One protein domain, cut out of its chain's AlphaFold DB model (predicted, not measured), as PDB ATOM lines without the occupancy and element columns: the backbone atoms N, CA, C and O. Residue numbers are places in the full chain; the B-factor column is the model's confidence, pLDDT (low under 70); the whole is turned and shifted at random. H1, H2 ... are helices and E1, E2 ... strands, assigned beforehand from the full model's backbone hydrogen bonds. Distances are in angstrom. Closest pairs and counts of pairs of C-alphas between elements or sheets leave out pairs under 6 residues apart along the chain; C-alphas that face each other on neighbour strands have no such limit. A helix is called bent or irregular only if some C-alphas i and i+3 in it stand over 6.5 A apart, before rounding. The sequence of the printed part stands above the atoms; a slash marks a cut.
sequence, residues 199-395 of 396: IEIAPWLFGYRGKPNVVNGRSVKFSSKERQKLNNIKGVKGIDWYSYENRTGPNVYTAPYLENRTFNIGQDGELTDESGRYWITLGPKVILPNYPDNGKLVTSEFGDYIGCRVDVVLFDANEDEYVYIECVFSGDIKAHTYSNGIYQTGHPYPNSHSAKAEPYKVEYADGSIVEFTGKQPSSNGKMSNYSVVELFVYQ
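This is residues 199 to 395 of the 396 residues of the protein "Uncharacterized protein DUF4280" of Hungatella xylanolytica (UniProt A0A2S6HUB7). What shape? There is little regular structure: one strongly twisted, branched sheet, bent at E7, stands among long loops, with H2 on it. What parts? Of 197 printed residues, 70 are in nine strands and three helices, class mixed: E1-E2-E3-H1-E4-E5-H2-E6-E7-H3-E8-E9. The whole is compact, radius of gyration of the C-alphas 15.8 A, spans 42 by 42 by 34 A.

Which strands pair? E7, residues 321 to 333, forms an antiparallel hairpin with E6, residues 309 to 316; N 310 and O 327 are 2.9 A apart. Which helices? H2, residues 284 to 287, is on the sheet, height 6.4 A. H3, residues 353 to 357, has its O i to N i+4 pair within hydrogen-bond range; H1, residues 224 to 230, has 2 of 3.

What begins? E1, residues 199 to 202, begins at C-alpha 199 (106.278, 105.502, 105.084). What ends? E9, residues 386 to 394, ends at C-alpha 394 (107.966, 120.998, 88.214).

Any cut? The printed part has none. Long links? Residues 245 to 277 form one. Low confidence? No printed residue is under 70.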
ATOM      1  N   ILE A 199     107.447 106.026 104.392       91.88
ATOM      2  CA  ILE A 199     106.278 105.502 105.084       91.88
ATOM      3  C   ILE A 199     105.361 104.772 104.118       91.88
ATOM      4  O   ILE A 199     105.254 105.112 102.938       91.88
ATOM      5  N   GLU A 200     104.683 103.767 104.645       93.88
ATOM      6  CA  GLU A 200     103.625 103.055 103.948       93.88
ATOM      7  C   GLU A 200     102.285 103.746 104.233       93.88
ATOM      8  O   GLU A 200     101.812 103.771 105.371       93.88
ATOM      9  N   ILE A 201     101.680 104.330 103.197       94.25
ATOM     10  CA  ILE A 201     100.335 104.921 103.261       94.25
ATOM     11  C   ILE A 201      99.297 103.839 102.934       94.25
ATOM     12  O   ILE A 201      98.253 103.736 103.583       94.25
ATOM     13  N   ALA A 202      99.608 103.008 101.941       94.44
ATOM     14  CA  ALA A 202      98.901 101.784 101.589       94.44
ATOM     15  C   ALA A 202      99.924 100.732 101.121       94.44
ATOM     16  O   ALA A 202     101.037 101.120 100.769       94.44
ATOM     17  N   PRO A 203      99.560  99.438 101.031       93.12
ATOM     18  CA  PRO A 203     100.500  98.377 100.642       93.12
ATOM     19  C   PRO A 203     101.259  98.624  99.325       93.12
ATOM     20  O   PRO A 203     102.375  98.145  99.147       93.12
ATOM     21  N   TRP A 204     100.665  99.405  98.420       93.38
ATOM     22  CA  TRP A 204     101.219  99.781  97.116       93.38
ATOM     23  C   TRP A 204     101.655 101.259  97.039       93.38
ATOM     24  O   TRP A 204     102.339 101.656  96.092       93.38
ATOM     25  N   LEU A 205     101.271 102.094  98.018       95.44
ATOM     26  CA  LEU A 205     101.513 103.540  98.025       95.44
ATOM     27  C   LEU A 205     102.457 103.932  99.157       95.44
ATOM     28  O   LEU A 205     102.094 103.911 100.337       95.44
ATOM     29  N   PHE A 206     103.644 104.384  98.773       93.25
ATOM     30  CA  PHE A 206     104.666 104.838  99.696       93.25
ATOM     31  C   PHE A 206     104.898 106.339  99.566       93.25
ATOM     32  O   PHE A 206     104.959 106.882  98.464       93.25
ATOM     33  N   GLY A 207     105.058 106.988 100.713       91.19
ATOM     34  CA  GLY A 207     105.424 108.392 100.819       91.19
ATOM     35  C   GLY A 207     106.664 108.589 101.673       91.19
ATOM     36  O   GLY A 207     107.347 107.639 102.056       91.19
ATOM     37  N   TYR A 208     106.930 109.846 101.978       89.62
ATOM     38  CA  TYR A 208     108.133 110.315 102.642       89.62
ATOM     39  C   TYR A 208     107.739 111.332 103.718       89.62
ATOM     40  O   TYR A 208     107.030 112.292 103.406       89.62
ATOM     41  N   ARG A 209     108.162 111.135 104.977       87.75
ATOM     42  CA  ARG A 209     107.891 112.103 106.062       87.75
ATOM     43  C   ARG A 209     108.498 113.470 105.749       87.75
ATOM     44  O   ARG A 209     109.622 113.563 105.258       87.75
ATOM     45  N   GLY A 210     107.780 114.531 106.101       83.19
ATOM     46  CA  GLY A 210     108.215 115.914 105.940       83.19
ATOM     47  C   GLY A 210     107.701 116.567 104.659       83.19
ATOM     48  O   GLY A 210     106.568 116.350 104.228       83.19
ATOM     49  N   LYS A 211     108.523 117.446 104.077       78.31
ATOM     50  CA  LYS A 211     108.180 118.232 102.885       78.31
ATOM     51  C   LYS A 211     109.157 117.933 101.749       78.31
ATOM     52  O   LYS A 211     110.333 117.715 102.020       78.31
ATOM     53  N   PRO A 212     108.701 117.971 100.486       80.50
ATOM     54  CA  PRO A 212     109.579 117.737  99.349       80.50
ATOM     55  C   PRO A 212     110.607 118.862  99.204       80.50
ATOM     56  O   PRO A 212     110.385 119.999  99.629       80.50
ATOM     57  N   ASN A 213     111.722 118.566  98.538       70.75
ATOM     58  CA  ASN A 213     112.718 119.575  98.192       70.75
ATOM     59  C   ASN A 213     112.257 120.410  96.981       70.75
ATOM     60  O   ASN A 213     112.397 119.993  95.833       70.75
ATOM     61  N   VAL A 214     111.725 121.607  97.239       70.00
ATOM     62  CA  VAL A 214     111.032 122.442  96.238       70.00
ATOM     63  C   VAL A 214     111.971 123.390  95.478       70.00
ATOM     64  O   VAL A 214     111.757 124.603  95.418       70.00
ATOM     65  N   VAL A 215     113.025 122.871  94.852       70.56
ATOM     66  CA  VAL A 215     113.824 123.696  93.929       70.56
ATOM     67  C   VAL A 215     113.106 123.748  92.577       70.56
ATOM     68  O   VAL A 215     112.937 122.724  91.925       70.56
ATOM     69  N   ASN A 216     112.685 124.943  92.148       73.06
ATOM     70  CA  ASN A 216     112.010 125.207  90.863       73.06
ATOM     71  C   ASN A 216     110.611 124.574  90.678       73.06
ATOM     72  O   ASN A 216     110.081 124.573  89.566       73.06
ATOM     73  N   GLY A 217     109.985 124.067  91.744       81.56
ATOM     74  CA  GLY A 217     108.598 123.590  91.719       81.56
ATOM     75  C   GLY A 217     107.594 124.726  91.931       81.56
ATOM     76  O   GLY A 217     107.745 125.540  92.844       81.56
ATOM     77  N   ARG A 218     106.533 124.785  91.118       90.56
ATOM     78  CA  ARG A 218     105.421 125.725  91.312       90.56
ATOM     79  C   ARG A 218     104.400 125.138  92.280       90.56
ATOM     80  O   ARG A 218     103.819 124.091  92.010       90.56
ATOM     81  N   SER A 219     104.131 125.870  93.356       90.06
ATOM     82  CA  SER A 219     103.068 125.555  94.312       90.06
ATOM     83  C   SER A 219     101.671 125.671  93.684       90.06
ATOM     84  O   SER A 219     101.366 126.619  92.948       90.06
ATOM     85  N   VAL A 220     100.813 124.706  94.010       91.62
ATOM     86  CA  VAL A 220      99.373 124.703  93.753       91.62
ATOM     87  C   VAL A 220      98.659 124.513  95.080       91.62
ATOM     88  O   VAL A 220      98.757 123.456  95.705       91.62
ATOM     89  N   LYS A 221      97.913 125.536  95.487       87.12
ATOM     90  CA  LYS A 221      97.048 125.501  96.667       87.12
ATOM     91  C   LYS A 221      95.599 125.425  96.238       87.12
ATOM     92  O   LYS A 221      95.236 125.839  95.139       87.12
ATOM     93  N   PHE A 222      94.765 124.927  97.132       84.56
ATOM     94  CA  PHE A 222      93.371 124.646  96.827       84.56
ATOM     95  C   PHE A 222      92.472 124.975  98.019       84.56
ATOM     96  O   PHE A 222      92.896 125.011  99.174       84.56
ATOM     97  N   SER A 223      91.216 125.293  97.718       83.06
ATOM     98  CA  SER A 223      90.246 125.831  98.666       83.06
ATOM     99  C   SER A 223      89.435 124.729  99.349       83.06
ATOM    100  O   SER A 223      88.487 124.182  98.786       83.06
ATOM    101  N   SER A 224      89.728 124.459 100.624       77.94
ATOM    102  CA  SER A 224      88.934 123.526 101.441       77.94
ATOM    103  C   SER A 224      87.432 123.845 101.418       77.94
ATOM    104  O   SER A 224      86.607 122.935 101.366       77.94
ATOM    105  N   LYS A 225      87.069 125.133 101.359       83.31
ATOM    106  CA  LYS A 225      85.679 125.593 101.237       83.31
ATOM    107  C   LYS A 225      85.031 125.176  99.920       83.31
ATOM    108  O   LYS A 225      83.850 124.851  99.912       83.31
ATOM    109  N   GLU A 226      85.759 125.218  98.805       83.69
ATOM    110  CA  GLU A 226      85.224 124.786  97.508       83.69
ATOM    111  C   GLU A 226      85.023 123.277  97.468       83.69
ATOM    112  O   GLU A 226      83.953 122.828  97.068       83.69
ATOM    113  N   ARG A 227      85.990 122.510  97.983       85.25
ATOM    114  CA  ARG A 227      85.869 121.051  98.104       85.25
ATOM    115  C   ARG A 227      84.680 120.646  98.979       85.25
ATOM    116  O   ARG A 227      83.911 119.774  98.600       85.25
ATOM    117  N   GLN A 228      84.462 121.321 100.109       82.94
ATOM    118  CA  GLN A 228      83.330 121.038 101.003       82.94
ATOM    119  C   GLN A 228      81.957 121.278 100.361       82.94
ATOM    120  O   GLN A 228      80.995 120.621 100.752       82.94
ATOM    121  N   LYS A 229      81.835 122.171  99.365       85.44
ATOM    122  CA  LYS A 229      80.554 122.388  98.664       85.44
ATOM    123  C   LYS A 229      80.066 121.124  97.956       85.44
ATOM    124  O   LYS A 229      78.857 120.935  97.854       85.44
ATOM    125  N   LEU A 230      80.983 120.263  97.514       85.00
ATOM    126  CA  LEU A 230      80.655 119.011  96.833       85.00
ATOM    127  C   LEU A 230      79.958 118.004  97.768       85.00
ATOM    128  O   LEU A 230      79.098 117.260  97.309       85.00
ATOM    129  N   ASN A 231      80.218 118.042  99.085       83.44
ATOM    130  CA  ASN A 231      79.539 117.165 100.058       83.44
ATOM    131  C   ASN A 231      78.022 117.408 100.128       83.44
ATOM    132  O   ASN A 231      77.279 116.549 100.593       83.44
ATOM    133  N   ASN A 232      77.554 118.576  99.678       85.19
ATOM    134  CA  ASN A 232      76.133 118.923  99.675       85.19
ATOM    135  C   ASN A 232      75.407 118.448  98.406       85.19
ATOM    136  O   ASN A 232      74.194 118.630  98.285       85.19
ATOM    137  N   ILE A 233      76.126 117.871  97.441       84.94
ATOM    138  CA  ILE A 233      75.543 117.394  96.192       84.94
ATOM    139  C   ILE A 233      74.890 116.030  96.424       84.94
ATOM    140  O   ILE A 233      75.513 115.067  96.871       84.94
ATOM    141  N   LYS A 234      73.600 115.930  96.087       84.19
ATOM    142  CA  LYS A 234      72.831 114.694  96.245       84.19
ATOM    143  C   LYS A 234      73.433 113.571  95.395       84.19
ATOM    144  O   LYS A 234      73.490 113.683  94.175       84.19
ATOM    145  N   GLY A 235      73.793 112.466  96.045       82.75
ATOM    146  CA  GLY A 235      74.316 111.258  95.396       82.75
ATOM    147  C   GLY A 235      75.838 111.120  95.446       82.75
ATOM    148  O   GLY A 235      76.331 110.023  95.196       82.75
ATOM    149  N   VAL A 236      76.563 112.169  95.849       83.94
ATOM    150  CA  VAL A 236      77.997 112.082  96.151       83.94
ATOM    151  C   VAL A 236      78.184 111.298  97.449       83.94
ATOM    152  O   VAL A 236      77.565 111.611  98.468       83.94
ATOM    153  N   LYS A 237      79.001 110.240  97.412       72.88
ATOM    154  CA  LYS A 237      79.258 109.357  98.559       72.88
ATOM    155  C   LYS A 237      80.704 109.480  99.013       72.88
ATOM    156  O   LYS A 237      81.557 108.758  98.516       72.88
ATOM    157  N   GLY A 238      80.930 110.337 100.005       73.44
ATOM    158  CA  GLY A 238      82.265 110.587 100.540       73.44
ATOM    159  C   GLY A 238      83.137 111.345  99.542       73.44
ATOM    160  O   GLY A 238      83.013 111.185  98.333       73.44
ATOM    161  N   ILE A 239      83.994 112.215 100.059       82.88
ATOM    162  CA  ILE A 239      84.964 112.939  99.246       82.88
ATOM    163  C   ILE A 239      86.332 112.546  99.742       82.88
ATOM    164  O   ILE A 239      86.703 112.881 100.868       82.88
ATOM    165  N   ASP A 240      87.077 111.872  98.879       90.44
ATOM    166  CA  ASP A 240      88.465 111.535  99.137       90.44
ATOM    167  C   ASP A 240      89.393 112.397  98.287       90.44
ATOM    168  O   ASP A 240      88.947 113.204  97.465       90.44
ATOM    169  N   TRP A 241      90.685 112.395  98.598       93.31
ATOM    170  CA  TRP A 241      91.640 113.235  97.864       93.31
ATOM    171  C   TRP A 241      92.139 112.571  96.578       93.31
ATOM    172  O   TRP A 241      92.689 113.259  95.710       93.31
ATOM    173  N   TYR A 242      91.900 111.266  96.459       95.00
ATOM    174  CA  TYR A 242      92.370 110.404  95.392       95.00
ATOM    175  C   TYR A 242      91.225 109.663  94.688       95.00
ATOM    176  O   TYR A 242      90.149 109.468  95.253       95.00
ATOM    177  N   SER A 243      91.488 109.212  93.468       94.44
ATOM    178  CA  SER A 243      90.658 108.298  92.669       94.44
ATOM    179  C   SER A 243      91.556 107.493  91.707       94.44
ATOM    180  O   SER A 243      92.785 107.552  91.818       94.44
ATOM    181  N   TYR A 244      90.973 106.720  90.780       94.56
ATOM    182  CA  TYR A 244      91.708 105.817  89.881       94.56
ATOM    183  C   TYR A 244      91.173 105.865  88.445       94.56
ATOM    184  O   TYR A 244      89.967 105.748  88.232       94.56
ATOM    185  N   GLU A 245      92.069 105.945  87.459       91.94
ATOM    186  CA  GLU A 245      91.728 105.922  86.019       91.94
ATOM    187  C   GLU A 245      91.576 104.503  85.456       91.94
ATOM    188  O   GLU A 245      90.980 104.294  84.401       91.94
ATOM    189  N   ASN A 246      92.107 103.499  86.156       92.94
ATOM    190  CA  ASN A 246      92.059 102.097  85.753       92.94
ATOM    191  C   ASN A 246      92.778 101.759  84.438       92.94
ATOM    192  O   ASN A 246      92.346 100.869  83.698       92.94
ATOM    193  N   ARG A 247      93.908 102.420  84.158       91.06
ATOM    194  CA  ARG A 247      94.742 102.116  82.985       91.06
ATOM    195  C   ARG A 247      95.834 101.099  83.302       91.06
ATOM    196  O   ARG A 247      96.210 100.878  84.448       91.06
ATOM    197  N   THR A 248      96.386 100.519  82.241       89.44
ATOM    198  CA  THR A 248      97.544  99.608  82.276       89.44
ATOM    199  C   THR A 248      98.784 100.197  81.592       89.44
ATOM    200  O   THR A 248      99.774  99.498  81.405       89.44
ATOM    201  N   GLY A 249      98.739 101.471  81.190       88.88
ATOM    202  CA  GLY A 249      99.807 102.139  80.450       88.88
ATOM    203  C   GLY A 249      99.413 103.544  79.977       88.88
ATOM    204  O   GLY A 249      98.329 104.027  80.333       88.88
ATOM    205  N   PRO A 250     100.270 104.200  79.170       88.44
ATOM    206  CA  PRO A 250     100.031 105.558  78.700       88.44
ATOM    207  C   PRO A 250      98.823 105.633  77.766       88.44
ATOM    208  O   PRO A 250      98.452 104.676  77.082       88.44
ATOM    209  N   ASN A 251      98.223 106.817  77.698       88.62
ATOM    210  CA  ASN A 251      97.214 107.123  76.700       88.62
ATOM    211  C   ASN A 251      97.852 107.222  75.309       88.62
ATOM    212  O   ASN A 251      98.933 107.781  75.159       88.62
ATOM    213  N   VAL A 252      97.159 106.743  74.272       90.94
ATOM    214  CA  VAL A 252      97.613 106.850  72.875       90.94
ATOM    215  C   VAL A 252      97.931 108.294  72.475       90.94
ATOM    216  O   VAL A 252      98.867 108.530  71.719       90.94
ATOM    217  N   TYR A 253      97.197 109.268  73.021       91.06
ATOM    218  CA  TYR A 253      97.425 110.683  72.733       91.06
ATOM    219  C   TYR A 253      98.614 111.275  73.501       91.06
ATOM    220  O   TYR A 253      99.228 112.224  73.016       91.06
ATOM    221  N   THR A 254      98.951 110.734  74.678       91.44
ATOM    222  CA  THR A 254     100.061 111.222  75.519       91.44
ATOM    223  C   THR A 254     101.371 110.497  75.230       91.44
ATOM    224  O   THR A 254     102.435 111.080  75.430       91.44
ATOM    225  N   ALA A 255     101.310 109.275  74.694       90.31
ATOM    226  CA  ALA A 255     102.465 108.449  74.358       90.31
ATOM    227  C   ALA A 255     103.561 109.182  73.550       90.31
ATOM    228  O   ALA A 255     104.724 109.044  73.929       90.31
ATOM    229  N   PRO A 256     103.253 110.030  72.540       90.81
ATOM    230  CA  PRO A 256     104.282 110.787  71.812       90.81
ATOM    231  C   PRO A 256     105.090 111.774  72.673       90.81
ATOM    232  O   PRO A 256     106.204 112.137  72.320       90.81
ATOM    233  N   TYR A 257     104.557 112.228  73.810       89.75
ATOM    234  CA  TYR A 257     105.252 113.153  74.720       89.75
ATOM    235  C   TYR A 257     106.062 112.430  75.807       89.75
ATOM    236  O   TYR A 257     106.847 113.052  76.535       89.75
ATOM    237  N   LEU A 258     105.850 111.118  75.926       88.31
ATOM    238  CA  LEU A 258     106.417 110.232  76.938       88.31
ATOM    239  C   LEU A 258     107.488 109.301  76.354       88.31
ATOM    240  O   LEU A 258     107.838 108.308  76.987       88.31
ATOM    241  N   GLU A 259     108.010 109.607  75.161       75.81
ATOM    242  CA  GLU A 259     109.062 108.818  74.518       75.81
ATOM    243  C   GLU A 259     110.218 108.546  75.498       75.81
ATOM    244  O   GLU A 259     110.765 109.460  76.119       75.81
ATOM    245  N   ASN A 260     110.576 107.265  75.637       78.50
ATOM    246  CA  ASN A 260     111.598 106.731  76.551       78.50
ATOM    247  C   ASN A 260     111.247 106.700  78.052       78.50
ATOM    248  O   ASN A 260     112.113 106.360  78.857       78.50
ATOM    249  N   ARG A 261     110.007 107.003  78.454       85.00
ATOM    250  CA  ARG A 261     109.542 106.770  79.834       85.00
ATOM    251  C   ARG A 261     109.034 105.346  80.010       85.00
ATOM    252  O   ARG A 261     108.388 104.794  79.118       85.00
ATOM    253  N   THR A 262     109.280 104.765  81.181       88.06
ATOM    254  CA  THR A 262     108.764 103.428  81.510       88.06
ATOM    255  C   THR A 262     107.447 103.505  82.274       88.06
ATOM    256  O   THR A 262     107.233 104.417  83.068       88.06
ATOM    257  N   PHE A 263     106.578 102.521  82.048       92.19
ATOM    258  CA  PHE A 263     105.354 102.303  82.814       92.19
ATOM    259  C   PHE A 263     105.461 100.943  83.496       92.19
ATOM    260  O   PHE A 263     105.132  99.911  82.912       92.19
ATOM    261  N   ASN A 264     105.972 100.949  84.721       92.19
ATOM    262  CA  ASN A 264     106.113  99.760  85.543       92.19
ATOM    263  C   ASN A 264     104.770  99.458  86.210       92.19
ATOM    264  O   ASN A 264     104.218 100.321  86.893       92.19
ATOM    265  N   ILE A 265     104.255  98.246  86.001       93.88
ATOM    266  CA  ILE A 265     103.018  97.765  86.623       93.88
ATOM    267  C   ILE A 265     103.397  96.999  87.888       93.88
ATOM    268  O   ILE A 265     104.090  95.982  87.807       93.88
ATOM    269  N   GLY A 266     102.964  97.495  89.042       89.12
ATOM    270  CA  GLY A 266     103.156  96.814  90.317       89.12
ATOM    271  C   GLY A 266     102.133  95.704  90.573       89.12
ATOM    272  O   GLY A 266     101.287  95.396  89.728       89.12
ATOM    273  N   GLN A 267     102.234  95.054  91.734       89.12
ATOM    274  CA  GLN A 267     101.436  93.858  92.044       89.12
ATOM    275  C   GLN A 267      99.945  94.167  92.226       89.12
ATOM    276  O   GLN A 267      99.108  93.323  91.902       89.12
ATOM    277  N   ASP A 268      99.612  95.375  92.684       89.81
ATOM    278  CA  ASP A 268      98.237  95.839  92.870       89.81
ATOM    279  C   ASP A 268      97.707  96.609  91.642       89.81
ATOM    280  O   ASP A 268      96.549  97.034  91.618       89.81
ATOM    281  N   GLY A 269      98.511  96.721  90.578       89.94
ATOM    282  CA  GLY A 269      98.160  97.398  89.329       89.94
ATOM    283  C   GLY A 269      98.453  98.900  89.324       89.94
ATOM    284  O   GLY A 269      98.039  99.605  88.399       89.94
ATOM    285  N   GLU A 270      99.179  99.389  90.328       92.94
ATOM    286  CA  GLU A 270      99.748 100.725  90.362       92.94
ATOM    287  C   GLU A 270     100.758 100.920  89.224       92.94
ATOM    288  O   GLU A 270     101.483 100.000  88.839       92.94
ATOM    289  N   LEU A 271     100.798 102.135  88.674       95.19
ATOM    290  CA  LEU A 271     101.724 102.501  87.608       95.19
ATOM    291  C   LEU A 271     102.792 103.432  88.161       95.19
ATOM    292  O   LEU A 271     102.472 104.493  88.700       95.19
ATOM    293  N   THR A 272     104.055 103.065  87.958       93.81
ATOM    294  CA  THR A 272     105.212 103.888  88.325       93.81
ATOM    295  C   THR A 272     106.163 104.101  87.153       93.81
ATOM    296  O   THR A 272     106.132 103.367  86.163       93.81
ATOM    297  N   ASP A 273     106.982 105.143  87.230       89.94
ATOM    298  CA  ASP A 273     108.056 105.395  86.274       89.94
ATOM    299  C   ASP A 273     109.345 104.630  86.634       89.94
ATOM    300  O   ASP A 273     109.382 103.830  87.572       89.94
ATOM    301  N   GLU A 274     110.426 104.877  85.894       87.25
ATOM    302  CA  GLU A 274     111.736 104.244  86.100       87.25
ATOM    303  C   GLU A 274     112.371 104.555  87.465       87.25
ATOM    304  O   GLU A 274     113.265 103.842  87.914       87.25
ATOM    305  N   SER A 275     111.920 105.626  88.123       81.94
ATOM    306  CA  SER A 275     112.384 106.062  89.441       81.94
ATOM    307  C   SER A 275     111.441 105.626  90.568       81.94
ATOM    308  O   SER A 275     111.681 105.974  91.723       81.94
ATOM    309  N   GLY A 276     110.374 104.879  90.259       86.69
ATOM    310  CA  GLY A 276     109.364 104.452  91.227       86.69
ATOM    311  C   GLY A 276     108.341 105.533  91.592       86.69
ATOM    312  O   GLY A 276     107.628 105.378  92.580       86.69
ATOM    313  N   ARG A 277     108.249 106.624  90.821       93.19
ATOM    314  CA  ARG A 277     107.274 107.706  91.033       93.19
ATOM    315  C   ARG A 277     105.936 107.340  90.410       93.19
ATOM    316  O   ARG A 277     105.897 106.806  89.305       93.19
ATOM    317  N   TYR A 278     104.838 107.660  91.084       96.94
ATOM    318  CA  TYR A 278     103.498 107.244  90.664       96.94
ATOM    319  C   TYR A 278     102.968 108.066  89.486       96.94
ATOM    320  O   TYR A 278     102.997 109.296  89.516       96.94
ATOM    321  N   TRP A 279     102.428 107.402  88.466       97.12
ATOM    322  CA  TRP A 279     101.742 108.079  87.366       97.12
ATOM    323  C   TRP A 279     100.370 108.582  87.818       97.12
ATOM    324  O   TRP A 279      99.547 107.803  88.310       97.12
ATOM    325  N   ILE A 280     100.131 109.882  87.642       97.81
ATOM    326  CA  ILE A 280      98.900 110.548  88.073       97.81
ATOM    327  C   ILE A 280      98.270 111.400  86.969       97.81
ATOM    328  O   ILE A 280      98.952 111.971  86.115       97.81
ATOM    329  N   THR A 281      96.954 111.536  87.059       96.50
ATOM    330  CA  THR A 281      96.083 112.400  86.265       96.50
ATOM    331  C   THR A 281      95.603 113.554  87.142       96.50
ATOM    332  O   THR A 281      95.253 113.371  88.311       96.50
ATOM    333  N   LEU A 282      95.610 114.765  86.586       96.62
ATOM    334  CA  LEU A 282      95.337 116.006  87.310       96.62
ATOM    335  C   LEU A 282      94.361 116.900  86.537       96.62
ATOM    336  O   LEU A 282      94.167 116.760  85.328       96.62
ATOM    337  N   GLY A 283      93.731 117.835  87.248       95.56
ATOM    338  CA  GLY A 283      92.892 118.864  86.638       95.56
ATOM    339  C   GLY A 283      93.711 119.896  85.846       95.56
ATOM    340  O   GLY A 283      94.882 120.140  86.153       95.56
ATOM    341  N   PRO A 284      93.113 120.559  84.842       95.50
ATOM    342  CA  PRO A 284      93.833 121.467  83.952       95.50
ATOM    343  C   PRO A 284      94.446 122.671  84.679       95.50
ATOM    344  O   PRO A 284      95.566 123.067  84.361       95.50
ATOM    345  N   LYS A 285      93.758 123.224  85.691       94.94
ATOM    346  CA  LYS A 285      94.246 124.381  86.462       94.94
ATOM    347  C   LYS A 285      95.298 124.004  87.512       94.94
ATOM    348  O   LYS A 285      95.973 124.887  88.037       94.94
ATOM    349  N   VAL A 286      95.515 122.707  87.762       94.88
ATOM    350  CA  VAL A 286      96.676 122.233  88.532       94.88
ATOM    351  C   VAL A 286      97.953 122.414  87.716       94.88
ATOM    352  O   VAL A 286      98.933 122.944  88.235       94.88
ATOM    353  N   ILE A 287      97.934 122.034  86.435       94.06
ATOM    354  CA  ILE A 287      99.092 122.106  85.532       94.06
ATOM    355  C   ILE A 287      99.296 123.528  84.995       94.06
ATOM    356  O   ILE A 287     100.406 124.064  85.051       94.06
ATOM    357  N   LEU A 288      98.212 124.171  84.556       92.88
ATOM    358  CA  LEU A 288      98.188 125.513  83.980       92.88
ATOM    359  C   LEU A 288      97.205 126.404  84.765       92.88
ATOM    360  O   LEU A 288      96.019 126.420  84.453       92.88
ATOM    361  N   PRO A 289      97.651 127.194  85.760       91.50
ATOM    362  CA  PRO A 289      96.751 127.942  86.653       91.50
ATOM    363  C   PRO A 289      95.785 128.892  85.946       91.50
ATOM    364  O   PRO A 289      94.637 129.041  86.354       91.50
ATOM    365  N   ASN A 290      96.248 129.501  84.853       91.62
ATOM    366  CA  ASN A 290      95.464 130.424  84.039       91.62
ATOM    367  C   ASN A 290      94.771 129.720  82.861       91.62
ATOM    368  O   ASN A 290      94.432 130.373  81.876       91.62
ATOM    369  N   TYR A 291      94.597 128.395  82.925       94.12
ATOM    370  CA  TYR A 291      93.914 127.649  81.878       94.12
ATOM    371  C   TYR A 291      92.479 128.169  81.712       94.12
ATOM    372  O   TYR A 291      91.727 128.217  82.695       94.12
ATOM    373  N   PRO A 292      92.090 128.592  80.500       92.31
ATOM    374  CA  PRO A 292      90.854 129.327  80.316       92.31
ATOM    375  C   PRO A 292      89.640 128.394  80.355       92.31
ATOM    376  O   PRO A 292      89.704 127.233  79.949       92.31
ATOM    377  N   ASP A 293      88.489 128.915  80.777       88.62
ATOM    378  CA  ASP A 293      87.241 128.136  80.844       88.62
ATOM    379  C   ASP A 293      86.730 127.712  79.451       88.62
ATOM    380  O   ASP A 293      85.886 126.821  79.328       88.62
ATOM    381  N   ASN A 294      87.270 128.319  78.388       88.12
ATOM    382  CA  ASN A 294      87.036 127.930  77.002       88.12
ATOM    383  C   ASN A 294      88.120 127.035  76.377       88.12
ATOM    384  O   ASN A 294      88.066 126.778  75.173       88.12
ATOM    385  N   GLY A 295      89.074 126.550  77.171       88.75
ATOM    386  CA  GLY A 295      90.089 125.611  76.707       88.75
ATOM    387  C   GLY A 295      89.492 124.255  76.307       88.75
ATOM    388  O   GLY A 295      88.450 123.837  76.825       88.75
ATOM    389  N   LYS A 296      90.150 123.556  75.374       90.81
ATOM    390  CA  LYS A 296      89.601 122.357  74.713       90.81
ATOM    391  C   LYS A 296      89.907 121.045  75.439       90.81
ATOM    392  O   LYS A 296      89.278 120.036  75.126       90.81
ATOM    393  N   LEU A 297      90.833 121.062  76.396       92.56
ATOM    394  CA  LEU A 297      91.345 119.898  77.123       92.56
ATOM    395  C   LEU A 297      91.901 118.847  76.167       92.56
ATOM    396  O   LEU A 297      91.559 117.669  76.243       92.56
ATOM    397  N   VAL A 298      92.739 119.293  75.234       91.00
ATOM    398  CA  VAL A 298      93.439 118.398  74.308       91.00
ATOM    399  C   VAL A 298      94.903 118.278  74.699       91.00
ATOM    400  O   VAL A 298      95.517 119.241  75.147       91.00
ATOM    401  N   THR A 299      95.487 117.100  74.488       89.44
ATOM    402  CA  THR A 299      96.848 116.774  74.932       89.44
ATOM    403  C   THR A 299      97.906 117.781  74.464       89.44
ATOM    404  O   THR A 299      98.817 118.108  75.218       89.44
ATOM    405  N   SER A 300      97.759 118.345  73.260       90.56
ATOM    406  CA  SER A 300      98.693 119.344  72.727       90.56
ATOM    407  C   SER A 300      98.723 120.663  73.507       90.56
ATOM    408  O   SER A 300      99.712 121.378  73.417       90.56
ATOM    409  N   GLU A 301      97.680 121.004  74.273       93.44
ATOM    410  CA  GLU A 301      97.668 122.201  75.136       93.44
ATOM    411  C   GLU A 301      98.550 122.028  76.387       93.44
ATOM    412  O   GLU A 301      98.885 123.014  77.038       93.44
ATOM    413  N   PHE A 302      98.947 120.791  76.715       93.69
ATOM    414  CA  PHE A 302      99.687 120.448  77.935       93.69
ATOM    415  C   PHE A 302     101.040 119.783  77.659       93.69
ATOM    416  O   PHE A 302     101.715 119.394  78.607       93.69
ATOM    417  N   GLY A 303     101.444 119.659  76.388       90.81
ATOM    418  CA  GLY A 303     102.599 118.866  75.946       90.81
ATOM    419  C   GLY A 303     103.892 119.109  76.730       90.81
ATOM    420  O   GLY A 303     104.558 118.149  77.118       90.81
ATOM    421  N   ASP A 304     104.192 120.369  77.054       89.19
ATOM    422  CA  ASP A 304     105.396 120.771  77.801       89.19
ATOM    423  C   ASP A 304     105.427 120.256  79.252       89.19
ATOM    424  O   ASP A 304     106.484 120.201  79.878       89.19
ATOM    425  N   TYR A 305     104.277 119.855  79.793       90.94
ATOM    426  CA  TYR A 305     104.134 119.339  81.154       90.94
ATOM    427  C   TYR A 305     103.961 117.819  81.198       90.94
ATOM    428  O   TYR A 305     104.023 117.224  82.274       90.94
ATOM    429  N   ILE A 306     103.743 117.155  80.061       93.06
ATOM    430  CA  ILE A 306     103.542 115.704  80.043       93.06
ATOM    431  C   ILE A 306     104.850 114.999  80.421       93.06
ATOM    432  O   ILE A 306     105.908 115.208  79.815       93.06
ATOM    433  N   GLY A 307     104.770 114.154  81.452       90.75
ATOM    434  CA  GLY A 307     105.922 113.489  82.053       90.75
ATOM    435  C   GLY A 307     106.706 114.359  83.039       90.75
ATOM    436  O   GLY A 307     107.825 113.990  83.404       90.75
ATOM    437  N   CYS A 308     106.173 115.517  83.441       90.88
ATOM    438  CA  CYS A 308     106.802 116.346  84.459       90.88
ATOM    439  C   CYS A 308     106.614 115.756  85.863       90.88
ATOM    440  O   CYS A 308     105.622 115.076  86.147       90.88
ATOM    441  N   ARG A 309     107.582 116.014  86.747       92.50
ATOM    442  CA  ARG A 309     107.488 115.618  88.155       92.50
ATOM    443  C   ARG A 309     106.377 116.422  88.828       92.50
ATOM    444  O   ARG A 309     106.221 117.617  88.571       92.50
ATOM    445  N   VAL A 310     105.663 115.773  89.738       94.94
ATOM    446  CA  VAL A 310     104.716 116.407  90.651       94.94
ATOM    447  C   VAL A 310     104.920 115.803  92.033       94.94
ATOM    448  O   VAL A 310     104.847 114.589  92.172       94.94
ATOM    449  N   ASP A 311     105.136 116.626  93.052       95.31
ATOM    450  CA  ASP A 311     105.094 116.150  94.437       95.31
ATOM    451  C   ASP A 311     103.747 116.520  95.055       95.31
ATOM    452  O   ASP A 311     103.315 117.674  94.972       95.31
ATOM    453  N   VAL A 312     103.079 115.549  95.673       96.31
ATOM    454  CA  VAL A 312     101.795 115.755  96.351       96.31
ATOM    455  C   VAL A 312     102.044 115.757  97.850       96.31
ATOM    456  O   VAL A 312     102.460 114.745  98.411       96.31
ATOM    457  N   VAL A 313     101.792 116.892  98.499       94.94
ATOM    458  CA  VAL A 313     101.931 117.044  99.948       94.94
ATOM    459  C   VAL A 313     100.619 116.685 100.622       94.94
ATOM    460  O   VAL A 313      99.567 117.268 100.339       94.94
ATOM    461  N   LEU A 314     100.714 115.740 101.539       94.31
ATOM    462  CA  LEU A 314      99.656 115.182 102.351       94.31
ATOM    463  C   LEU A 314      99.844 115.606 103.811       94.31
ATOM    464  O   LEU A 314     100.964 115.776 104.288       94.31
ATOM    465  N   PHE A 315      98.736 115.756 104.522       92.25
ATOM    466  CA  PHE A 315      98.702 115.981 105.961       92.25
ATOM    467  C   PHE A 315      97.820 114.924 106.617       92.25
ATOM    468  O   PHE A 315      96.656 114.779 106.224       92.25
ATOM    469  N   ASP A 316      98.383 114.196 107.580       91.00
ATOM    470  CA  ASP A 316      97.653 113.268 108.444       91.00
ATOM    471  C   ASP A 316      97.201 114.016 109.699       91.00
ATOM    472  O   ASP A 316      98.014 114.413 110.534       91.00
ATOM    473  N   ALA A 317      95.891 114.203 109.839       83.69
ATOM    474  CA  ALA A 317      95.331 114.895 110.994       83.69
ATOM    475  C   ALA A 317      95.418 114.074 112.293       83.69
ATOM    476  O   ALA A 317      95.263 114.645 113.370       83.69
ATOM    477  N   ASN A 318      95.626 112.755 112.209       87.56
ATOM    478  CA  ASN A 318      95.718 111.892 113.388       87.56
ATOM    479  C   ASN A 318      97.103 111.968 114.037       87.56
ATOM    480  O   ASN A 318      97.201 111.960 115.260       87.56
ATOM    481  N   GLU A 319      98.147 112.050 113.212       85.81
ATOM    482  CA  GLU A 319      99.551 112.095 113.647       85.81
ATOM    483  C   GLU A 319     100.113 113.533 113.679       85.81
ATOM    484  O   GLU A 319     101.246 113.739 114.103       85.81
ATOM    485  N   ASP A 320      99.323 114.526 113.244       87.56
ATOM    486  CA  ASP A 320      99.713 115.941 113.096       87.56
ATOM    487  C   ASP A 320     101.004 116.118 112.277       87.56
ATOM    488  O   ASP A 320     101.933 116.840 112.646       87.56
ATOM    489  N   GLU A 321     101.075 115.429 111.137       89.69
ATOM    490  CA  GLU A 321     102.309 115.312 110.366       89.69
ATOM    491  C   GLU A 321     102.114 115.527 108.863       89.69
ATOM    492  O   GLU A 321     101.079 115.198 108.274       89.69
ATOM    493  N   TYR A 322     103.155 116.071 108.228       89.19
ATOM    494  CA  TYR A 322     103.258 116.191 106.781       89.19
ATOM    495  C   TYR A 322     104.000 115.006 106.177       89.19
ATOM    496  O   TYR A 322     105.036 114.570 106.678       89.19
ATOM    497  N   VAL A 323     103.489 114.548 105.044       93.31
ATOM    498  CA  VAL A 323     104.078 113.507 104.208       93.31
ATOM    499  C   VAL A 323     104.004 113.987 102.770       93.31
ATOM    500  O   VAL A 323     103.090 114.724 102.411       93.31
ATOM    501  N   TYR A 324     104.915 113.562 101.908       94.56
ATOM    502  CA  TYR A 324     104.738 113.746 100.474       94.56
ATOM    503  C   TYR A 324     104.912 112.444  99.701       94.56
ATOM    504  O   TYR A 324     105.653 111.551 100.109       94.56
ATOM    505  N   ILE A 325     104.212 112.347  98.574       96.19
ATOM    506  CA  ILE A 325     104.408 111.293  97.578       96.19
ATOM    507  C   ILE A 325     104.990 111.915  96.311       96.19
ATOM    508  O   ILE A 325     104.637 113.036  95.932       96.19
ATOM    509  N   GLU A 326     105.895 111.187  95.667       94.62
ATOM    510  CA  GLU A 326     106.511 111.608  94.411       94.62
ATOM    511  C   GLU A 326     105.748 111.002  93.234       94.62
ATOM    512  O   GLU A 326     105.517 109.791  93.160       94.62
ATOM    513  N   CYS A 327     105.346 111.851  92.299       96.44
ATOM    514  CA  CYS A 327     104.496 111.479  91.181       96.44
ATOM    515  C   CYS A 327     105.002 112.069  89.860       96.44
ATOM    516  O   CYS A 327     105.901 112.917  89.811       96.44
ATOM    517  N   VAL A 328     104.396 111.616  88.766       95.50
ATOM    518  CA  VAL A 328     104.632 112.110  87.411       95.50
ATOM    519  C   VAL A 328     103.293 112.330  86.722       95.50
ATOM    520  O   VAL A 328     102.418 111.464  86.747       95.50
ATOM    521  N   PHE A 329     103.128 113.492  86.091       95.88
ATOM    522  CA  PHE A 329     101.913 113.793  85.341       95.88
ATOM    523  C   PHE A 329     101.854 112.972  84.045       95.88
ATOM    524  O   PHE A 329     102.709 113.117  83.166       95.88
ATOM    525  N   SER A 330     100.830 112.127  83.913       94.50
ATOM    526  CA  SER A 330     100.636 111.205  82.780       94.50
ATOM    527  C   SER A 330     100.245 111.904  81.473       94.50
ATOM    528  O   SER A 330     100.368 111.326  80.391       94.50
ATOM    529  N   GLY A 331      99.764 113.147  81.564       92.75
ATOM    530  CA  GLY A 331      99.166 113.881  80.452       92.75
ATOM    531  C   GLY A 331      97.672 113.621  80.259       92.75
ATOM    532  O   GLY A 331      97.050 114.320  79.460       92.75
ATOM    533  N   ASP A 332      97.091 112.662  80.984       92.69
ATOM    534  CA  ASP A 332      95.638 112.544  81.082       92.69
ATOM    535  C   ASP A 332      95.101 113.695  81.941       92.69
ATOM    536  O   ASP A 332      95.703 114.080  82.947       92.69
ATOM    537  N   ILE A 333      93.986 114.288  81.514       93.00
ATOM    538  CA  ILE A 333      93.431 115.497  82.127       93.00
ATOM    539  C   ILE A 333      92.023 115.202  82.619       93.00
ATOM    540  O   ILE A 333      91.155 114.798  81.842       93.00
ATOM    541  N   LYS A 334      91.774 115.495  83.896       92.75
ATOM    542  CA  LYS A 334      90.454 115.338  84.513       92.75
ATOM    543  C   LYS A 334      89.448 116.302  83.877       92.75
ATOM    544  O   LYS A 334      89.447 117.502  84.173       92.75
ATOM    545  N   ALA A 335      88.573 115.791  83.011       92.38
ATOM    546  CA  ALA A 335      87.652 116.624  82.235       92.38
ATOM    547  C   ALA A 335      86.438 117.136  83.028       92.38
ATOM    548  O   ALA A 335      85.874 118.170  82.667       92.38
ATOM    549  N   HIS A 336      86.057 116.468  84.123       93.81
ATOM    550  CA  HIS A 336      84.872 116.785  84.928       93.81
ATOM    551  C   HIS A 336      85.182 117.704  86.117       93.81
ATOM    552  O   HIS A 336      84.674 117.522  87.222       93.81
ATOM    553  N   THR A 337      86.025 118.714  85.900       93.94
ATOM    554  CA  THR A 337      86.578 119.582  86.955       93.94
ATOM    555  C   THR A 337      86.015 121.016  86.965       93.94
ATOM    556  O   THR A 337      86.549 121.896  87.647       93.94
ATOM    557  N   TYR A 338      84.935 121.301  86.225       89.44
ATOM    558  CA  TYR A 338      84.365 122.652  86.140       89.44
ATOM    559  C   TYR A 338      83.662 123.093  87.445       89.44
ATOM    560  O   TYR A 338      82.886 122.359  88.035       89.44
ATOM    561  N   SER A 339      83.836 124.320  87.942       89.75
ATOM    562  CA  SER A 339      84.488 125.493  87.332       89.75
ATOM    563  C   SER A 339      85.899 125.798  87.833       89.75
ATOM    564  O   SER A 339      86.527 126.763  87.395       89.75
ATOM    565  N   ASN A 340      86.409 124.995  88.762       90.81
ATOM    566  CA  ASN A 340      87.648 125.302  89.472       90.81
ATOM    567  C   ASN A 340      88.898 124.696  88.811       90.81
ATOM    568  O   ASN A 340      89.989 125.212  89.023       90.81
ATOM    569  N   GLY A 341      88.759 123.645  87.997       92.56
ATOM    570  CA  GLY A 341      89.873 123.017  87.278       92.56
ATOM    571  C   GLY A 341      90.831 122.185  88.103       92.56
ATOM    572  O   GLY A 341      91.914 121.866  87.613       92.56
ATOM    573  N   ILE A 342      90.450 121.866  89.336       93.50
ATOM    574  CA  ILE A 342      91.262 121.162  90.323       93.50
ATOM    575  C   ILE A 342      90.512 119.915  90.806       93.50
ATOM    576  O   ILE A 342      90.977 118.803  90.583       93.50
ATOM    577  N   TYR A 343      89.344 120.091  91.428       93.00
ATOM    578  CA  TYR A 343      88.526 119.011  91.984       93.00
ATOM    579  C   TYR A 343      87.682 118.338  90.915       93.00
ATOM    580  O   TYR A 343      87.097 119.037  90.086       93.00
ATOM    581  N   GLN A 344      87.507 117.020  90.992       92.44
ATOM    582  CA  GLN A 344      86.463 116.350  90.219       92.44
ATOM    583  C   GLN A 344      85.077 116.747  90.754       92.44
ATOM    584  O   GLN A 344      84.693 116.449  91.881       92.44
ATOM    585  N   THR A 345      84.335 117.481  89.940       92.44
ATOM    586  CA  THR A 345      83.046 118.101  90.284       92.44
ATOM    587  C   THR A 345      81.846 117.411  89.648       92.44
ATOM    588  O   THR A 345      80.713 117.785  89.932       92.44
ATOM    589  N   GLY A 346      82.082 116.485  88.721       91.75
ATOM    590  CA  GLY A 346      81.062 115.888  87.864       91.75
ATOM    591  C   GLY A 346      80.617 116.770  86.696       91.75
ATOM    592  O   GLY A 346      79.993 116.266  85.766       91.75
ATOM    593  N   HIS A 347      80.949 118.066  86.693       92.88
ATOM    594  CA  HIS A 347      80.654 118.970  85.586       92.88
ATOM    595  C   HIS A 347      81.805 118.987  84.572       92.88
ATOM    596  O   HIS A 347      82.932 119.339  84.937       92.88
ATOM    597  N   PRO A 348      81.548 118.651  83.296       94.12
ATOM    598  CA  PRO A 348      82.576 118.695  82.270       94.12
ATOM    599  C   PRO A 348      82.994 120.136  81.964       94.12
ATOM    600  O   PRO A 348      82.192 121.071  82.017       94.12
ATOM    601  N   TYR A 349      84.257 120.316  81.593       93.44
ATOM    602  CA  TYR A 349      84.786 121.605  81.155       93.44
ATOM    603  C   TYR A 349      84.051 122.127  79.907       93.44
ATOM    604  O   TYR A 349      84.043 121.402  78.911       93.44
ATOM    605  N   PRO A 350      83.513 123.367  79.890       87.94
ATOM    606  CA  PRO A 350      82.517 123.837  78.913       87.94
ATOM    607  C   PRO A 350      82.852 123.682  77.421       87.94
ATOM    608  O   PRO A 350      81.940 123.642  76.601       87.94
ATOM    609  N   ASN A 351      84.130 123.592  77.044       86.44
ATOM    610  CA  ASN A 351      84.573 123.450  75.648       86.44
ATOM    611  C   ASN A 351      85.372 122.167  75.375       86.44
ATOM    612  O   ASN A 351      85.908 121.980  74.279       86.44
ATOM    613  N   SER A 352      85.419 121.272  76.357       88.56
ATOM    614  CA  SER A 352      86.049 119.965  76.230       88.56
ATOM    615  C   SER A 352      85.243 119.022  75.340       88.56
ATOM    616  O   SER A 352      84.043 119.214  75.118       88.56
ATOM    617  N   HIS A 353      85.890 117.966  74.840       85.25
ATOM    618  CA  HIS A 353      85.181 116.871  74.173       85.25
ATOM    619  C   HIS A 353      84.075 116.290  75.073       85.25
ATOM    620  O   HIS A 353      82.955 116.086  74.610       85.25
ATOM    621  N   SER A 354      84.360 116.126  76.370       85.19
ATOM    622  CA  SER A 354      83.407 115.619  77.358       85.19
ATOM    623  C   SER A 354      82.170 116.502  77.491       85.19
ATOM    624  O   SER A 354      81.075 115.968  77.500       85.19
ATOM    625  N   ALA A 355      82.284 117.835  77.479       87.88
ATOM    626  CA  ALA A 355      81.101 118.706  77.566       87.88
ATOM    627  C   ALA A 355      80.169 118.622  76.349       87.88
ATOM    628  O   ALA A 355      78.996 118.975  76.447       87.88
ATOM    629  N   LYS A 356      80.675 118.164  75.197       85.81
ATOM    630  CA  LYS A 356      79.852 117.930  74.002       85.81
ATOM    631  C   LYS A 356      79.147 116.579  74.037       85.81
ATOM    632  O   LYS A 356      78.084 116.443  73.439       85.81
ATOM    633  N   ALA A 357      79.766 115.589  74.674       84.50
ATOM    634  CA  ALA A 357      79.304 114.206  74.674       84.50
ATOM    635  C   ALA A 357      78.512 113.838  75.937       84.50
ATOM    636  O   ALA A 357      77.659 112.955  75.891       84.50
ATOM    637  N   GLU A 358      78.784 114.501  77.059       85.88
ATOM    638  CA  GLU A 358      78.356 114.070  78.384       85.88
ATOM    639  C   GLU A 358      77.793 115.256  79.189       85.88
ATOM    640  O   GLU A 358      78.415 116.317  79.239       85.88
ATOM    641  N   PRO A 359      76.613 115.117  79.821       88.88
ATOM    642  CA  PRO A 359      76.127 116.081  80.806       88.88
ATOM    643  C   PRO A 359      76.839 115.890  82.160       88.88
ATOM    644  O   PRO A 359      77.755 115.081  82.293       88.88
ATOM    645  N   TYR A 360      76.395 116.621  83.188       92.12
ATOM    646  CA  TYR A 360      76.816 116.369  84.571       92.12
ATOM    647  C   TYR A 360      76.627 114.893  84.961       92.12
ATOM    648  O   TYR A 360      75.552 114.328  84.736       92.12
ATOM    649  N   LYS A 361      77.645 114.317  85.607       90.25
ATOM    650  CA  LYS A 361      77.658 112.935  86.102       90.25
ATOM    651  C   LYS A 361      77.998 112.901  87.586       90.25
ATOM    652  O   LYS A 361      79.055 113.370  88.003       90.25
ATOM    653  N   VAL A 362      77.096 112.334  88.384       89.44
ATOM    654  CA  VAL A 362      77.239 112.285  89.849       89.44
ATOM    655  C   VAL A 362      78.348 111.331  90.284       89.44
ATOM    656  O   VAL A 362      79.026 111.583  91.272       89.44
ATOM    657  N   GLU A 363      78.578 110.274  89.513       88.31
ATOM    658  CA  GLU A 363      79.668 109.319  89.697       88.31
ATOM    659  C   GLU A 363      81.056 109.946  89.510       88.31
ATOM    660  O   GLU A 363      82.033 109.412  90.016       88.31
ATOM    661  N   TYR A 364      81.135 111.093  88.829       88.94
ATOM    662  CA  TYR A 364      82.359 111.875  88.670       88.94
ATOM    663  C   TYR A 364      82.397 113.074  89.626       88.94
ATOM    664  O   TYR A 364      83.239 113.945  89.480       88.94
ATOM    665  N   ALA A 365      81.495 113.185  90.598       89.88
ATOM    666  CA  ALA A 365      81.504 114.273  91.575       89.88
ATOM    667  C   ALA A 365      82.138 113.827  92.905       89.88
ATOM    668  O   ALA A 365      81.555 114.023  93.965       89.88
ATOM    669  N   ASP A 366      83.324 113.213  92.857       89.31
ATOM    670  CA  ASP A 366      83.995 112.627  94.032       89.31
ATOM    671  C   ASP A 366      84.952 113.585  94.773       89.31
ATOM    672  O   ASP A 366      85.445 113.266  95.854       89.31
ATOM    673  N   GLY A 367      85.207 114.778  94.226       89.69
ATOM    674  CA  GLY A 367      86.067 115.794  94.831       89.69
ATOM    675  C   GLY A 367      87.556 115.439  94.902       89.69
ATOM    676  O   GLY A 367      88.308 116.169  95.563       89.69
ATOM    677  N   SER A 368      87.980 114.374  94.215       93.12
ATOM    678  CA  SER A 368      89.382 113.972  94.084       93.12
ATOM    679  C   SER A 368      90.214 115.067  93.412       93.12
ATOM    680  O   SER A 368      89.757 115.768  92.502       93.12
ATOM    681  N   ILE A 369      91.456 115.214  93.875       94.69
ATOM    682  CA  ILE A 369      92.458 116.124  93.296       94.69
ATOM    683  C   ILE A 369      93.423 115.327  92.414       94.69
ATOM    684  O   ILE A 369      93.798 115.786  91.336       94.69
ATOM    685  N   VAL A 370      93.800 114.133  92.871       96.75
ATOM    686  CA  VAL A 370      94.746 113.229  92.210       96.75
ATOM    687  C   VAL A 370      93.987 111.995  91.730       96.75
ATOM    688  O   VAL A 370      93.328 111.357  92.538       96.75
ATOM    689  N   GLU A 371      94.084 111.614  90.455       96.31
ATOM    690  CA  GLU A 371      93.703 110.247  90.047       96.31
ATOM    691  C   GLU A 371      94.977 109.467  89.767       96.31
ATOM    692  O   GLU A 371      95.796 109.888  88.952       96.31
ATOM    693  N   PHE A 372      95.173 108.334  90.430       97.25
ATOM    694  CA  PHE A 372      96.254 107.435  90.055       97.25
ATOM    695  C   PHE A 372      95.915 106.818  88.698       97.25
ATOM    696  O   PHE A 372      94.820 106.289  88.496       97.25
ATOM    697  N   THR A 373      96.848 106.894  87.747       95.56
ATOM    698  CA  THR A 373      96.606 106.437  86.371       95.56
ATOM    699  C   THR A 373      96.400 104.917  86.301       95.56
ATOM    700  O   THR A 373      95.706 104.422  85.416       95.56
ATOM    701  N   GLY A 374      96.994 104.174  87.240       92.88
ATOM    702  CA  GLY A 374      96.903 102.717  87.320       92.88
ATOM    703  C   GLY A 374      95.525 102.172  87.700       92.88
ATOM    704  O   GLY A 374      94.535 102.897  87.836       92.88
ATOM    705  N   LYS A 375      95.473 100.850  87.869       92.00
ATOM    706  CA  LYS A 375      94.279 100.135  88.327       92.00
ATOM    707  C   LYS A 375      93.971 100.454  89.784       92.00
ATOM    708  O   LYS A 375      94.879 100.635  90.588       92.00
ATOM    709  N   GLN A 376      92.680 100.480  90.118       91.25
ATOM    710  CA  GLN A 376      92.254 100.504  91.506       91.25
ATOM    711  C   GLN A 376      92.809  99.265  92.244       91.25
ATOM    712  O   GLN A 376      92.515  98.133  91.837       91.25
ATOM    713  N   PRO A 377      93.581  99.474  93.322       90.25
ATOM    714  CA  PRO A 377      94.213  98.428  94.114       90.25
ATOM    715  C   PRO A 377      93.185  97.666  94.958       90.25
ATOM    716  O   PRO A 377      92.052  98.109  95.169       90.25
ATOM    717  N   SER A 378      93.611  96.526  95.504       88.50
ATOM    718  CA  SER A 378      92.794  95.711  96.413       88.50
ATOM    719  C   SER A 378      92.533  96.388  97.769       88.50
ATOM    720  O   SER A 378      91.505  96.142  98.402       88.50
ATOM    721  N   SER A 379      93.446  97.263  98.204       92.00
ATOM    722  CA  SER A 379      93.385  97.984  99.475       92.00
ATOM    723  C   SER A 379      93.882  99.420  99.325       92.00
ATOM    724  O   SER A 379      94.915  99.679  98.709       92.00
ATOM    725  N   ASN A 380      93.172 100.355  99.958       92.12
ATOM    726  CA  ASN A 380      93.574 101.761 100.061       92.12
ATOM    727  C   ASN A 380      94.346 102.064 101.360       92.12
ATOM    728  O   ASN A 380      94.664 103.220 101.625       92.12
ATOM    729  N   GLY A 381      94.618 101.055 102.198       92.94
ATOM    730  CA  GLY A 381      95.328 101.236 103.466       92.94
ATOM    731  C   GLY A 381      94.760 102.386 104.305       92.94
ATOM    732  O   GLY A 381      93.574 102.397 104.632       92.94
ATOM    733  N   LYS A 382      95.619 103.354 104.633       93.88
ATOM    734  CA  LYS A 382      95.293 104.552 105.417       93.88
ATOM    735  C   LYS A 382      95.109 105.804 104.556       93.88
ATOM    736  O   LYS A 382      95.114 106.900 105.102       93.88
ATOM    737  N   MET A 383      94.966 105.696 103.231       94.62
ATOM    738  CA  MET A 383      94.933 106.868 102.342       94.62
ATOM    739  C   MET A 383      93.876 107.905 102.745       94.62
ATOM    740  O   MET A 383      94.187 109.093 102.759       94.62
ATOM    741  N   SER A 384      92.678 107.476 103.149       92.88
ATOM    742  CA  SER A 384      91.593 108.372 103.582       92.88
ATOM    743  C   SER A 384      91.863 109.119 104.900       92.88
ATOM    744  O   SER A 384      91.111 110.027 105.244       92.88
ATOM    745  N   ASN A 385      92.924 108.775 105.645       93.25
ATOM    746  CA  ASN A 385      93.363 109.547 106.817       93.25
ATOM    747  C   ASN A 385      94.057 110.855 106.418       93.25
ATOM    748  O   ASN A 385      94.141 111.789 107.217       93.25
ATOM    749  N   TYR A 386      94.560 110.914 105.186       93.38
ATOM    750  CA  TYR A 386      95.326 112.038 104.689       93.38
ATOM    751  C   TYR A 386      94.434 113.043 103.973       93.38
ATOM    752  O   TYR A 386      93.417 112.722 103.359       93.38
ATOM    753  N   SER A 387      94.876 114.292 103.986       91.50
ATOM    754  CA  SER A 387      94.348 115.338 103.124       91.50
ATOM    755  C   SER A 387      95.473 115.942 102.303       91.50
ATOM    756  O   SER A 387      96.547 116.226 102.819       91.50
ATOM    757  N   VAL A 388      95.238 116.144 101.010       92.69
ATOM    758  CA  VAL A 388      96.169 116.894 100.163       92.69
ATOM    759  C   VAL A 388      96.144 118.350 100.627       92.69
ATOM    760  O   VAL A 388      95.059 118.894 100.836       92.69
ATOM    761  N   VAL A 389      97.324 118.952 100.818       90.69
ATOM    762  CA  VAL A 389      97.525 120.334 101.310       90.69
ATOM    763  C   VAL A 389      98.141 121.240 100.254       90.69
ATOM    764  O   VAL A 389      97.738 122.395 100.109       90.69
ATOM    765  N   GLU A 390      99.083 120.706  99.480       92.69
ATOM    766  CA  GLU A 390      99.727 121.428  98.388       92.69
ATOM    767  C   GLU A 390     100.229 120.443  97.325       92.69
ATOM    768  O   GLU A 390     100.581 119.309  97.645       92.69
ATOM    769  N   LEU A 391     100.266 120.859  96.059       94.88
ATOM    770  CA  LEU A 391     101.025 120.158  95.020       94.88
ATOM    771  C   LEU A 391     102.183 121.043  94.562       94.88
ATOM    772  O   LEU A 391     102.016 122.254  94.424       94.88
ATOM    773  N   PHE A 392     103.326 120.438  94.253       93.06
ATOM    774  CA  PHE A 392     104.434 121.100  93.572       93.06
ATOM    775  C   PHE A 392     104.588 120.523  92.173       93.06
ATOM    776  O   PHE A 392     104.920 119.353  92.017       93.06
ATOM    777  N   VAL A 393     104.338 121.349  91.157       92.06
ATOM    778  CA  VAL A 393     104.469 120.974  89.744       92.06
ATOM    779  C   VAL A 393     105.792 121.514  89.222       92.06
ATOM    780  O   VAL A 393     106.021 122.725  89.248       92.06
ATOM    781  N   TYR A 394     106.659 120.630  88.747       86.81
ATOM    782  CA  TYR A 394     107.966 120.998  88.214       86.81
ATOM    783  C   TYR A 394     107.853 121.130  86.700       86.81
ATOM    784  O   TYR A 394     107.245 120.284  86.057       86.81
ATOM    785  N   GLN A 395     108.403 122.189  86.112       76.25
ATOM    786  CA  GLN A 395     108.474 122.267  84.653       76.25
ATOM    787  C   GLN A 395     109.459 121.207  84.135       76.25
ATOM    788  O   GLN A 395     110.437 120.898  84.822       76.25
TER     789      GLN A 395